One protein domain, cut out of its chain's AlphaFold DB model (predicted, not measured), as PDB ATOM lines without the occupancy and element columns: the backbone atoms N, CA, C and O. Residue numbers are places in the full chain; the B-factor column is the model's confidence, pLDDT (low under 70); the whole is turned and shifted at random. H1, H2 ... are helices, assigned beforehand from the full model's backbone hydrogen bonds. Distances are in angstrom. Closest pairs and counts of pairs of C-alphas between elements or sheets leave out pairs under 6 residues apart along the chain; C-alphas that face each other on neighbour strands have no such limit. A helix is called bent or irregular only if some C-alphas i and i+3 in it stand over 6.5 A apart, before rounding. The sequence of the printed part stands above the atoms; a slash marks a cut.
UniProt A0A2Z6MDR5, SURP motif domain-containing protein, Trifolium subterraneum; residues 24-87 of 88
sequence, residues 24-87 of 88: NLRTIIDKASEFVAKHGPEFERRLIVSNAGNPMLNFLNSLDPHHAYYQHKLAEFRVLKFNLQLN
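AT A GLANCE: This is residues 24 to 87 of the 88 residues of the protein "SURP motif domain-containing protein" of Trifolium subterraneum (UniProt A0A2Z6MDR5). What shape do these coordinates make? The two longest helices, H1 and H4, cross near their middles as a narrow X; H2 folds back from the last residues of H1, and the short H3 links back to the first turns of both H1 and H4. Residues 82 to 87, of which 82 to 85 belong to H4, stick out free at one end of the longest axis. What is it made of, and how large is it? The printed part has 64 residues with four named helices, in the order H1, H2, H3, H4, and no named strand, an all helix domain. It is compact, with a radius of gyration of the C-alphas of 11.9 A, yet its outline is a rod of 41 by 20 by 19 A.

IN THESE COORDINATES: Where does the first helix run? H1, residues 24 to 39, begins at C-alpha 24 at (-21.295, -8.807, 16.484) and is 22.4 A long. What comes next? H2 is residues 41 to 50. H3 is residues 55 to 60, and it is irregular: C-alphas 56 and 59 are 7.5 A apart. Where does the last helix end? H4, residues 67 to 85, is 27.1 A long and ends at C-alpha 85 at (-19.355, -39.159, 19.001).

HOW THE PARTS SIT: How does H1 stand to the other helices? H1 and H4 touch at a steep tilt of 44 degrees, the same way, closest at the C-alphas of Ser 33 and Leu 74, 4.6 A apart. H1 and H2 are close but not clearly touching, closest at the C-alphas of Val 36 and Glu 44, 5.8 A apart. With residues 25 to 29 alone H1 touches H3, closest at the C-alphas of Leu 25 and Met 56, 6.7 A apart. What else does H3 touch? H2 and H3 form a helical hairpin and only just touch, with 3 pairs of C-alphas within 8 A, closest at Ile 48 and Leu 60, 6.5 A apart. H4 touches H3 with residues 67 to 70 alone, the C-alphas of Phe 59 and His 67 being closest at 4.6 A, while H2 and H4 are apart. What do the backbones show? Every O i to N i+4 pair is within hydrogen-bond range in H1, H2 and H4. In H3 0 of 2 are, beside 2 of 3 O i to N i+3 pairs.

THE WHOLE: How far does it reach? The two C-alphas farthest apart are those of Gly 53 and Asn 87, at 41.1 A. Is it continuous? The printed part has no cut; the links H1 to H2 and H2 to H3 are tight, and H3 to H4 is short. Where is confidence low? The mean pLDDT of the printed part is 77.1, and residue 53 and residues 81 to 87 are under 70.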
ATOM      1  N   ASN A  24     -21.948  -8.435  17.737       71.06
ATOM      2  CA  ASN A  24     -21.295  -8.807  16.484       71.06
ATOM      3  C   ASN A  24     -20.026  -9.663  16.677       71.06
ATOM      4  O   ASN A  24     -19.875 -10.693  16.024       71.06
ATOM      5  N   LEU A  25     -19.117  -9.273  17.572       74.69
ATOM      6  CA  LEU A  25     -17.866  -9.982  17.843       74.69
ATOM      7  C   LEU A  25     -18.117 -11.324  18.546       74.69
ATOM      8  O   LEU A  25     -17.489 -12.315  18.178       74.69
ATOM      9  N   ARG A  26     -19.093 -11.409  19.465       77.12
ATOM     10  CA  ARG A  26     -19.506 -12.688  20.079       77.12
ATOM     11  C   ARG A  26     -19.969 -13.692  19.021       77.12
ATOM     12  O   ARG A  26     -19.509 -14.832  19.026       77.12
ATOM     13  N   THR A  27     -20.825 -13.270  18.086       77.62
ATOM     14  CA  THR A  27     -21.294 -14.134  16.987       77.62
ATOM     15  C   THR A  27     -20.156 -14.572  16.064       77.62
ATOM     16  O   THR A  27     -20.145 -15.714  15.605       77.62
ATOM     17  N   ILE A  28     -19.189 -13.691  15.782       81.19
ATOM     18  CA  ILE A  28     -18.030 -14.030  14.943       81.19
ATOM     19  C   ILE A  28     -17.138 -15.057  15.652       81.19
ATOM     20  O   ILE A  28     -16.733 -16.033  15.021       81.19
ATOM     21  N   ILE A  29     -16.878 -14.881  16.952       83.44
ATOM     22  CA  ILE A  29     -16.088 -15.823  17.754       83.44
ATOM     23  C   ILE A  29     -16.766 -17.191  17.815       83.44
ATOM     24  O   ILE A  29     -16.102 -18.205  17.604       83.44
ATOM     25  N   ASP A  30     -18.074 -17.234  18.064       83.56
ATOM     26  CA  ASP A  30     -18.842 -18.479  18.146       83.56
ATOM     27  C   ASP A  30     -18.785 -19.254  16.818       83.56
ATOM     28  O   ASP A  30     -18.336 -20.403  16.786       83.56
ATOM     29  N   LYS A  31     -19.069 -18.577  15.694       81.94
ATOM     30  CA  LYS A  31     -18.951 -19.159  14.348       81.94
ATOM     31  C   LYS A  31     -17.535 -19.630  14.035       81.94
ATOM     32  O   LYS A  31     -17.365 -20.719  13.498       81.94
ATOM     33  N   ALA A  32     -16.516 -18.828  14.347       83.88
ATOM     34  CA  ALA A  32     -15.125 -19.196  14.099       83.88
ATOM     35  C   ALA A  32     -14.712 -20.422  14.928       83.88
ATOM     36  O   ALA A  32     -14.047 -21.320  14.413       83.88
ATOM     37  N   SER A  33     -15.135 -20.480  16.191       85.12
ATOM     38  CA  SER A  33     -14.854 -21.587  17.108       85.12
ATOM     39  C   SER A  33     -15.507 -22.883  16.637       85.12
ATOM     40  O   SER A  33     -14.838 -23.915  16.577       85.12
ATOM     41  N   GLU A  34     -16.774 -22.833  16.217       84.56
ATOM     42  CA  GLU A  34     -17.471 -23.973  15.616       84.56
ATOM     43  C   GLU A  34     -16.754 -24.448  14.343       84.56
ATOM     44  O   GLU A  34     -16.474 -25.641  14.177       84.56
ATOM     45  N   PHE A  35     -16.391 -23.514  13.459       83.19
ATOM     46  CA  PHE A  35     -15.741 -23.836  12.191       83.19
ATOM     47  C   PHE A  35     -14.372 -24.491  12.408       83.19
ATOM     48  O   PHE A  35     -14.062 -25.510  11.789       83.19
ATOM     49  N   VAL A  36     -13.564 -23.971  13.332       86.19
ATOM     50  CA  VAL A  36     -12.258 -24.551  13.675       86.19
ATOM     51  C   VAL A  36     -12.412 -25.884  14.413       86.19
ATOM     52  O   VAL A  36     -11.658 -26.818  14.141       86.19
ATOM     53  N   ALA A  37     -13.402 -26.047  15.294       84.00
ATOM     54  CA  ALA A  37     -13.691 -27.338  15.927       84.00
ATOM     55  C   ALA A  37     -14.144 -28.403  14.906       84.00
ATOM     56  O   ALA A  37     -13.858 -29.599  15.053       84.00
ATOM     57  N   LYS A  38     -14.832 -27.978  13.839       81.31
ATOM     58  CA  LYS A  38     -15.299 -28.850  12.760       81.31
ATOM     59  C   LYS A  38     -14.181 -29.245  11.795       81.31
ATOM     60  O   LYS A  38     -14.023 -30.439  11.543       81.31
ATOM     61  N   HIS A  39     -13.431 -28.267  11.289       81.69
ATOM     62  CA  HIS A  39     -12.431 -28.426  10.224       81.69
ATOM     63  C   HIS A  39     -11.004 -28.666  10.735       81.69
ATOM     64  O   HIS A  39     -10.138 -29.077   9.966       81.69
ATOM     65  N   GLY A  40     -10.758 -28.447  12.026       80.50
ATOM     66  CA  GLY A  40      -9.469 -28.667  12.668       80.50
ATOM     67  C   GLY A  40      -8.563 -27.425  12.707       80.50
ATOM     68  O   GLY A  40      -8.857 -26.387  12.108       80.50
ATOM     69  N   PRO A  41      -7.424 -27.529  13.416       79.62
ATOM     70  CA  PRO A  41      -6.515 -26.409  13.693       79.62
ATOM     71  C   PRO A  41      -5.765 -25.892  12.454       79.62
ATOM     72  O   PRO A  41      -5.256 -24.774  12.447       79.62
ATOM     73  N   GLU A  42      -5.703 -26.660  11.365       83.19
ATOM     74  CA  GLU A  42      -5.159 -26.157  10.097       83.19
ATOM     75  C   GLU A  42      -6.003 -25.024   9.516       83.19
ATOM     76  O   GLU A  42      -5.461 -24.095   8.911       83.19
ATOM     77  N   PHE A  43      -7.318 -25.071   9.734       83.88
ATOM     78  CA  PHE A  43      -8.220 -24.025   9.274       83.88
ATOM     79  C   PHE A  43      -8.025 -22.729  10.066       83.88
ATOM     80  O   PHE A  43      -8.017 -21.652   9.476       83.88
ATOM     81  N   GLU A  44      -7.768 -22.836  11.371       83.25
ATOM     82  CA  GLU A  44      -7.413 -21.706  12.240       83.25
ATOM     83  C   GLU A  44      -6.183 -20.964  11.708       83.25
ATOM     84  O   GLU A  44      -6.237 -19.756  11.480       83.25
ATOM     85  N   ARG A  45      -5.105 -21.697  11.387       83.50
ATOM     86  CA  ARG A  45      -3.891 -21.097  10.808       83.50
ATOM     87  C   ARG A  45      -4.165 -20.377   9.492       83.50
ATOM     88  O   ARG A  45      -3.641 -19.287   9.274       83.50
ATOM     89  N   ARG A  46      -5.000 -20.951   8.619       82.94
ATOM     90  CA  ARG A  46      -5.395 -20.284   7.368       82.94
ATOM     91  C   ARG A  46      -6.231 -19.036   7.623       82.94
ATOM     92  O   ARG A  46      -6.021 -18.045   6.935       82.94
ATOM     93  N   LEU A  47      -7.133 -19.060   8.604       81.31
ATOM     94  CA  LEU A  47      -7.931 -17.897   8.990       81.31
ATOM     95  C   LEU A  47      -7.052 -16.748   9.479       81.31
ATOM     96  O   LEU A  47      -7.254 -15.622   9.032       81.31
ATOM     97  N   ILE A  48      -6.064 -17.048  10.328       82.81
ATOM     98  CA  ILE A  48      -5.108 -16.072  10.863       82.81
ATOM     99  C   ILE A  48      -4.313 -15.426   9.727       82.81
ATOM    100  O   ILE A  48      -4.247 -14.205   9.640       82.81
ATOM    101  N   VAL A  49      -3.751 -16.234   8.823       82.62
ATOM    102  CA  VAL A  49      -2.943 -15.720   7.704       82.62
ATOM    103  C   VAL A  49      -3.803 -14.952   6.699       82.62
ATOM    104  O   VAL A  49      -3.419 -13.873   6.258       82.62
ATOM    105  N   SER A  50      -4.978 -15.478   6.343       76.75
ATOM    106  CA  SER A  50      -5.859 -14.879   5.333       76.75
ATOM    107  C   SER A  50      -6.553 -13.605   5.810       76.75
ATOM    108  O   SER A  50      -7.003 -12.823   4.978       76.75
ATOM    109  N   ASN A  51      -6.678 -13.411   7.122       70.56
ATOM    110  CA  ASN A  51      -7.324 -12.242   7.716       70.56
ATOM    111  C   ASN A  51      -6.365 -11.453   8.612       70.56
ATOM    112  O   ASN A  51      -6.808 -10.725   9.504       70.56
ATOM    113  N   ALA A  52      -5.058 -11.586   8.373       72.50
ATOM    114  CA  ALA A  52      -4.043 -10.803   9.053       72.50
ATOM    115  C   ALA A  52      -4.326  -9.307   8.828       72.50
ATOM    116  O   ALA A  52      -4.302  -8.825   7.697       72.50
ATOM    117  N   GLY A  53      -4.646  -8.588   9.909       69.31
ATOM    118  CA  GLY A  53      -5.020  -7.169   9.873       69.31
ATOM    119  C   GLY A  53      -6.526  -6.877   9.912       69.31
ATOM    120  O   GLY A  53      -6.901  -5.707   9.930       69.31
ATOM    121  N   ASN A  54      -7.398  -7.890   9.966       74.88
ATOM    122  CA  ASN A  54      -8.828  -7.671  10.185       74.88
ATOM    123  C   ASN A  54      -9.129  -7.528  11.694       74.88
ATOM    124  O   ASN A  54      -8.983  -8.510  12.429       74.88
ATOM    125  N   PRO A  55      -9.611  -6.363  12.173       71.88
ATOM    126  CA  PRO A  55      -9.918  -6.162  13.590       71.88
ATOM    127  C   PRO A  55     -11.028  -7.095  14.093       71.88
ATOM    128  O   PRO A  55     -11.061  -7.427  15.274       71.88
ATOM    129  N   MET A  56     -11.905  -7.580  13.206       71.25
ATOM    130  CA  MET A  56     -12.955  -8.538  13.564       71.25
ATOM    131  C   MET A  56     -12.426  -9.941  13.861       71.25
ATOM    132  O   MET A  56     -13.151 -10.727  14.454       71.25
ATOM    133  N   LEU A  57     -11.194 -10.269  13.457       76.81
ATOM    134  CA  LEU A  57     -10.549 -11.562  13.710       76.81
ATOM    135  C   LEU A  57      -9.312 -11.425  14.599       76.81
ATOM    136  O   LEU A  57      -8.529 -12.364  14.730       76.81
ATOM    137  N   ASN A  58      -9.155 -10.272  15.255       80.06
ATOM    138  CA  ASN A  58      -8.013 -10.020  16.120       80.06
ATOM    139  C   ASN A  58      -7.985 -10.966  17.330       80.06
ATOM    140  O   ASN A  58      -6.907 -11.339  17.772       80.06
ATOM    141  N   PHE A  59      -9.149 -11.458  17.774       81.69
ATOM    142  CA  PHE A  59      -9.273 -12.484  18.817       81.69
ATOM    143  C   PHE A  59      -8.559 -13.805  18.481       81.69
ATOM    144  O   PHE A  59      -8.295 -14.606  19.375       81.69
ATOM    145  N   LEU A  60      -8.250 -14.079  17.207       80.62
ATOM    146  CA  LEU A  60      -7.459 -15.253  16.826       80.62
ATOM    147  C   LEU A  60      -5.979 -15.090  17.192       80.62
ATOM    148  O   LEU A  60      -5.275 -16.086  17.344       80.62
ATOM    149  N   ASN A  61      -5.504 -13.853  17.358       79.69
ATOM    150  CA  ASN A  61      -4.158 -13.590  17.840       79.69
ATOM    151  C   ASN A  61      -4.095 -13.803  19.348       79.69
ATOM    152  O   ASN A  61      -4.847 -13.192  20.100       79.69
ATOM    153  N   SER A  62      -3.110 -14.575  19.805       76.12
ATOM    154  CA  SER A  62      -2.858 -14.793  21.238       76.12
ATOM    155  C   SER A  62      -2.457 -13.528  22.006       76.12
ATOM    156  O   SER A  62      -2.386 -13.555  23.229       76.12
ATOM    157  N   LEU A  63      -2.176 -12.436  21.293       76.56
ATOM    158  CA  LEU A  63      -1.871 -11.119  21.853       76.56
ATOM    159  C   LEU A  63      -3.130 -10.297  22.170       76.56
ATOM    160  O   LEU A  63      -3.020  -9.270  22.833       76.56
ATOM    161  N   ASP A  64      -4.302 -10.707  21.679       77.75
ATOM    162  CA  ASP A  64      -5.556  -9.989  21.897       77.75
ATOM    163  C   ASP A  64      -6.238 -10.458  23.197       77.75
ATOM    164  O   ASP A  64      -6.313 -11.665  23.451       77.75
ATOM    165  N   PRO A  65      -6.780  -9.545  24.023       77.19
ATOM    166  CA  PRO A  65      -7.451  -9.910  25.271       77.19
ATOM    167  C   PRO A  65      -8.692 -10.794  25.060       77.19
ATOM    168  O   PRO A  65      -9.040 -11.583  25.938       77.19
ATOM    169  N   HIS A  66      -9.338 -10.743  23.888       75.81
ATOM    170  CA  HIS A  66     -10.493 -11.590  23.578       75.81
ATOM    171  C   HIS A  66     -10.097 -13.012  23.145       75.81
ATOM    172  O   HIS A  66     -10.973 -13.860  22.942       75.81
ATOM    173  N   HIS A  67      -8.796 -13.315  23.038       79.56
ATOM    174  CA  HIS A  67      -8.317 -14.660  22.717       79.56
ATOM    175  C   HIS A  67      -8.752 -15.696  23.757       79.56
ATOM    176  O   HIS A  67      -9.089 -16.824  23.400       79.56
ATOM    177  N   ALA A  68      -8.819 -15.310  25.036       78.81
ATOM    178  CA  ALA A  68      -9.288 -16.187  26.108       78.81
ATOM    179  C   ALA A  68     -10.741 -16.642  25.883       78.81
ATOM    180  O   ALA A  68     -11.059 -17.821  26.050       78.81
ATOM    181  N   TYR A  69     -11.607 -15.732  25.421       79.31
ATOM    182  CA  TYR A  69     -13.003 -16.047  25.115       79.31
ATOM    183  C   TYR A  69     -13.117 -16.996  23.910       79.31
ATOM    184  O   TYR A  69     -13.875 -17.966  23.949       79.31
ATOM    185  N   TYR A  70     -12.310 -16.778  22.866       83.06
ATOM    186  CA  TYR A  70     -12.220 -17.696  21.727       83.06
ATOM    187  C   TYR A  70     -11.763 -19.101  22.138       83.06
ATOM    188  O   TYR A  70     -12.414 -20.084  21.786       83.06
ATOM    189  N   GLN A  71     -10.689 -19.209  22.927       83.00
ATOM    190  CA  GLN A  71     -10.177 -20.496  23.413       83.00
ATOM    191  C   GLN A  71     -11.229 -21.255  24.229       83.00
ATOM    192  O   GLN A  71     -11.412 -22.458  24.032       83.00
ATOM    193  N   HIS A  72     -11.965 -20.551  25.096       82.38
ATOM    194  CA  HIS A  72     -13.048 -21.141  25.880       82.38
ATOM    195  C   HIS A  72     -14.147 -21.730  24.983       82.38
ATOM    196  O   HIS A  72     -14.503 -22.901  25.119       82.38
ATOM    197  N   LYS A  73     -14.642 -20.956  24.006       84.12
ATOM    198  CA  LYS A  73     -15.675 -21.424  23.067       84.12
ATOM    199  C   LYS A  73     -15.171 -22.569  22.190       84.12
ATOM    200  O   LYS A  73     -15.882 -23.550  21.990       84.12
ATOM    201  N   LEU A  74     -13.932 -22.503  21.712       84.31
ATOM    202  CA  LEU A  74     -13.328 -23.572  20.921       84.31
ATOM    203  C   LEU A  74     -13.229 -24.887  21.709       84.31
ATOM    204  O   LEU A  74     -13.499 -25.956  21.156       84.31
ATOM    205  N   ALA A  75     -12.870 -24.819  22.994       82.75
ATOM    206  CA  ALA A  75     -12.858 -25.978  23.879       82.75
ATOM    207  C   ALA A  75     -14.270 -26.550  24.083       82.75
ATOM    208  O   ALA A  75     -14.455 -27.759  23.947       82.75
ATOM    209  N   GLU A  76     -15.269 -25.695  24.316       81.69
ATOM    210  CA  GLU A  76     -16.680 -26.083  24.446       81.69
ATOM    211  C   GLU A  76     -17.175 -26.852  23.211       81.69
ATOM    212  O   GLU A  76     -17.675 -27.972  23.334       81.69
ATOM    213  N   PHE A  77     -16.942 -26.327  22.003       80.44
ATOM    214  CA  PHE A  77     -17.324 -27.003  20.759       80.44
ATOM    215  C   PHE A  77     -16.581 -28.329  20.540       80.44
ATOM    216  O   PHE A  77     -17.169 -29.298  20.050       80.44
ATOM    217  N   ARG A  78     -15.298 -28.413  20.914       76.81
ATOM    218  CA  ARG A  78     -14.523 -29.663  20.825       76.81
ATOM    219  C   ARG A  78     -15.042 -30.729  21.794       76.81
ATOM    220  O   ARG A  78     -15.160 -31.887  21.396       76.81
ATOM    221  N   VAL A  79     -15.391 -30.348  23.023       77.25
ATOM    222  CA  VAL A  79     -15.968 -31.257  24.029       77.25
ATOM    223  C   VAL A  79     -17.368 -31.714  23.620       77.25
ATOM    224  O   VAL A  79     -17.658 -32.908  23.678       77.25
ATOM    225  N   LEU A  80     -18.221 -30.803  23.139       70.88
ATOM    226  CA  LEU A  80     -19.550 -31.147  22.620       70.88
ATOM    227  C   LEU A  80     -19.464 -32.157  21.472       70.88
ATOM    228  O   LEU A  80     -20.177 -33.159  21.476       70.88
ATOM    229  N   LYS A  81     -18.546 -31.947  20.522       64.25
ATOM    230  CA  LYS A  81     -18.303 -32.890  19.422       64.25
ATOM    231  C   LYS A  81     -17.879 -34.271  19.931       64.25
ATOM    232  O   LYS A  81     -18.375 -35.277  19.432       64.25
ATOM    233  N   PHE A  82     -17.013 -34.325  20.938       62.16
ATOM    234  CA  PHE A  82     -16.571 -35.583  21.540       62.16
ATOM    235  C   PHE A  82     -17.722 -36.330  22.235       62.16
ATOM    236  O   PHE A  82     -17.920 -37.518  21.992       62.16
ATOM    237  N   ASN A  83     -18.552 -35.626  23.012       58.59
ATOM    238  CA  ASN A  83     -19.715 -36.220  23.683       58.59
ATOM    239  C   ASN A  83     -20.799 -36.709  22.705       58.59
ATOM    240  O   ASN A  83     -21.522 -37.655  23.016       58.59
ATOM    241  N   LEU A  84     -20.910 -36.102  21.518       58.28
ATOM    242  CA  LEU A  84     -21.819 -36.564  20.462       58.28
ATOM    243  C   LEU A  84     -21.286 -37.795  19.712       58.28
ATOM    244  O   LEU A  84     -22.080 -38.602  19.241       58.28
ATOM    245  N   GLN A  85     -19.964 -37.974  19.622       52.88
ATOM    246  CA  GLN A  85     -19.355 -39.159  19.001       52.88
ATOM    247  C   GLN A  85     -19.294 -40.381  19.931       52.88
ATOM    248  O   GLN A  85     -19.107 -41.488  19.441       52.88
ATOM    249  N   LEU A  86     -19.450 -40.197  21.245       54.69
ATOM    250  CA  LEU A  86     -19.440 -41.281  22.238       54.69
ATOM    251  C   LEU A  86     -20.813 -41.921  22.495       54.69
ATOM    252  O   LEU A  86     -20.881 -42.951  23.158       54.69
ATOM    253  N   ASN A  87     -21.897 -41.323  21.998       46.75
ATOM    254  CA  ASN A  87     -23.265 -41.822  22.180       46.75
ATOM    255  C   ASN A  87     -23.794 -42.614  20.966       46.75
ATOM    256  O   ASN A  87     -25.004 -42.645  20.747       46.75
TER     257      ASN A  87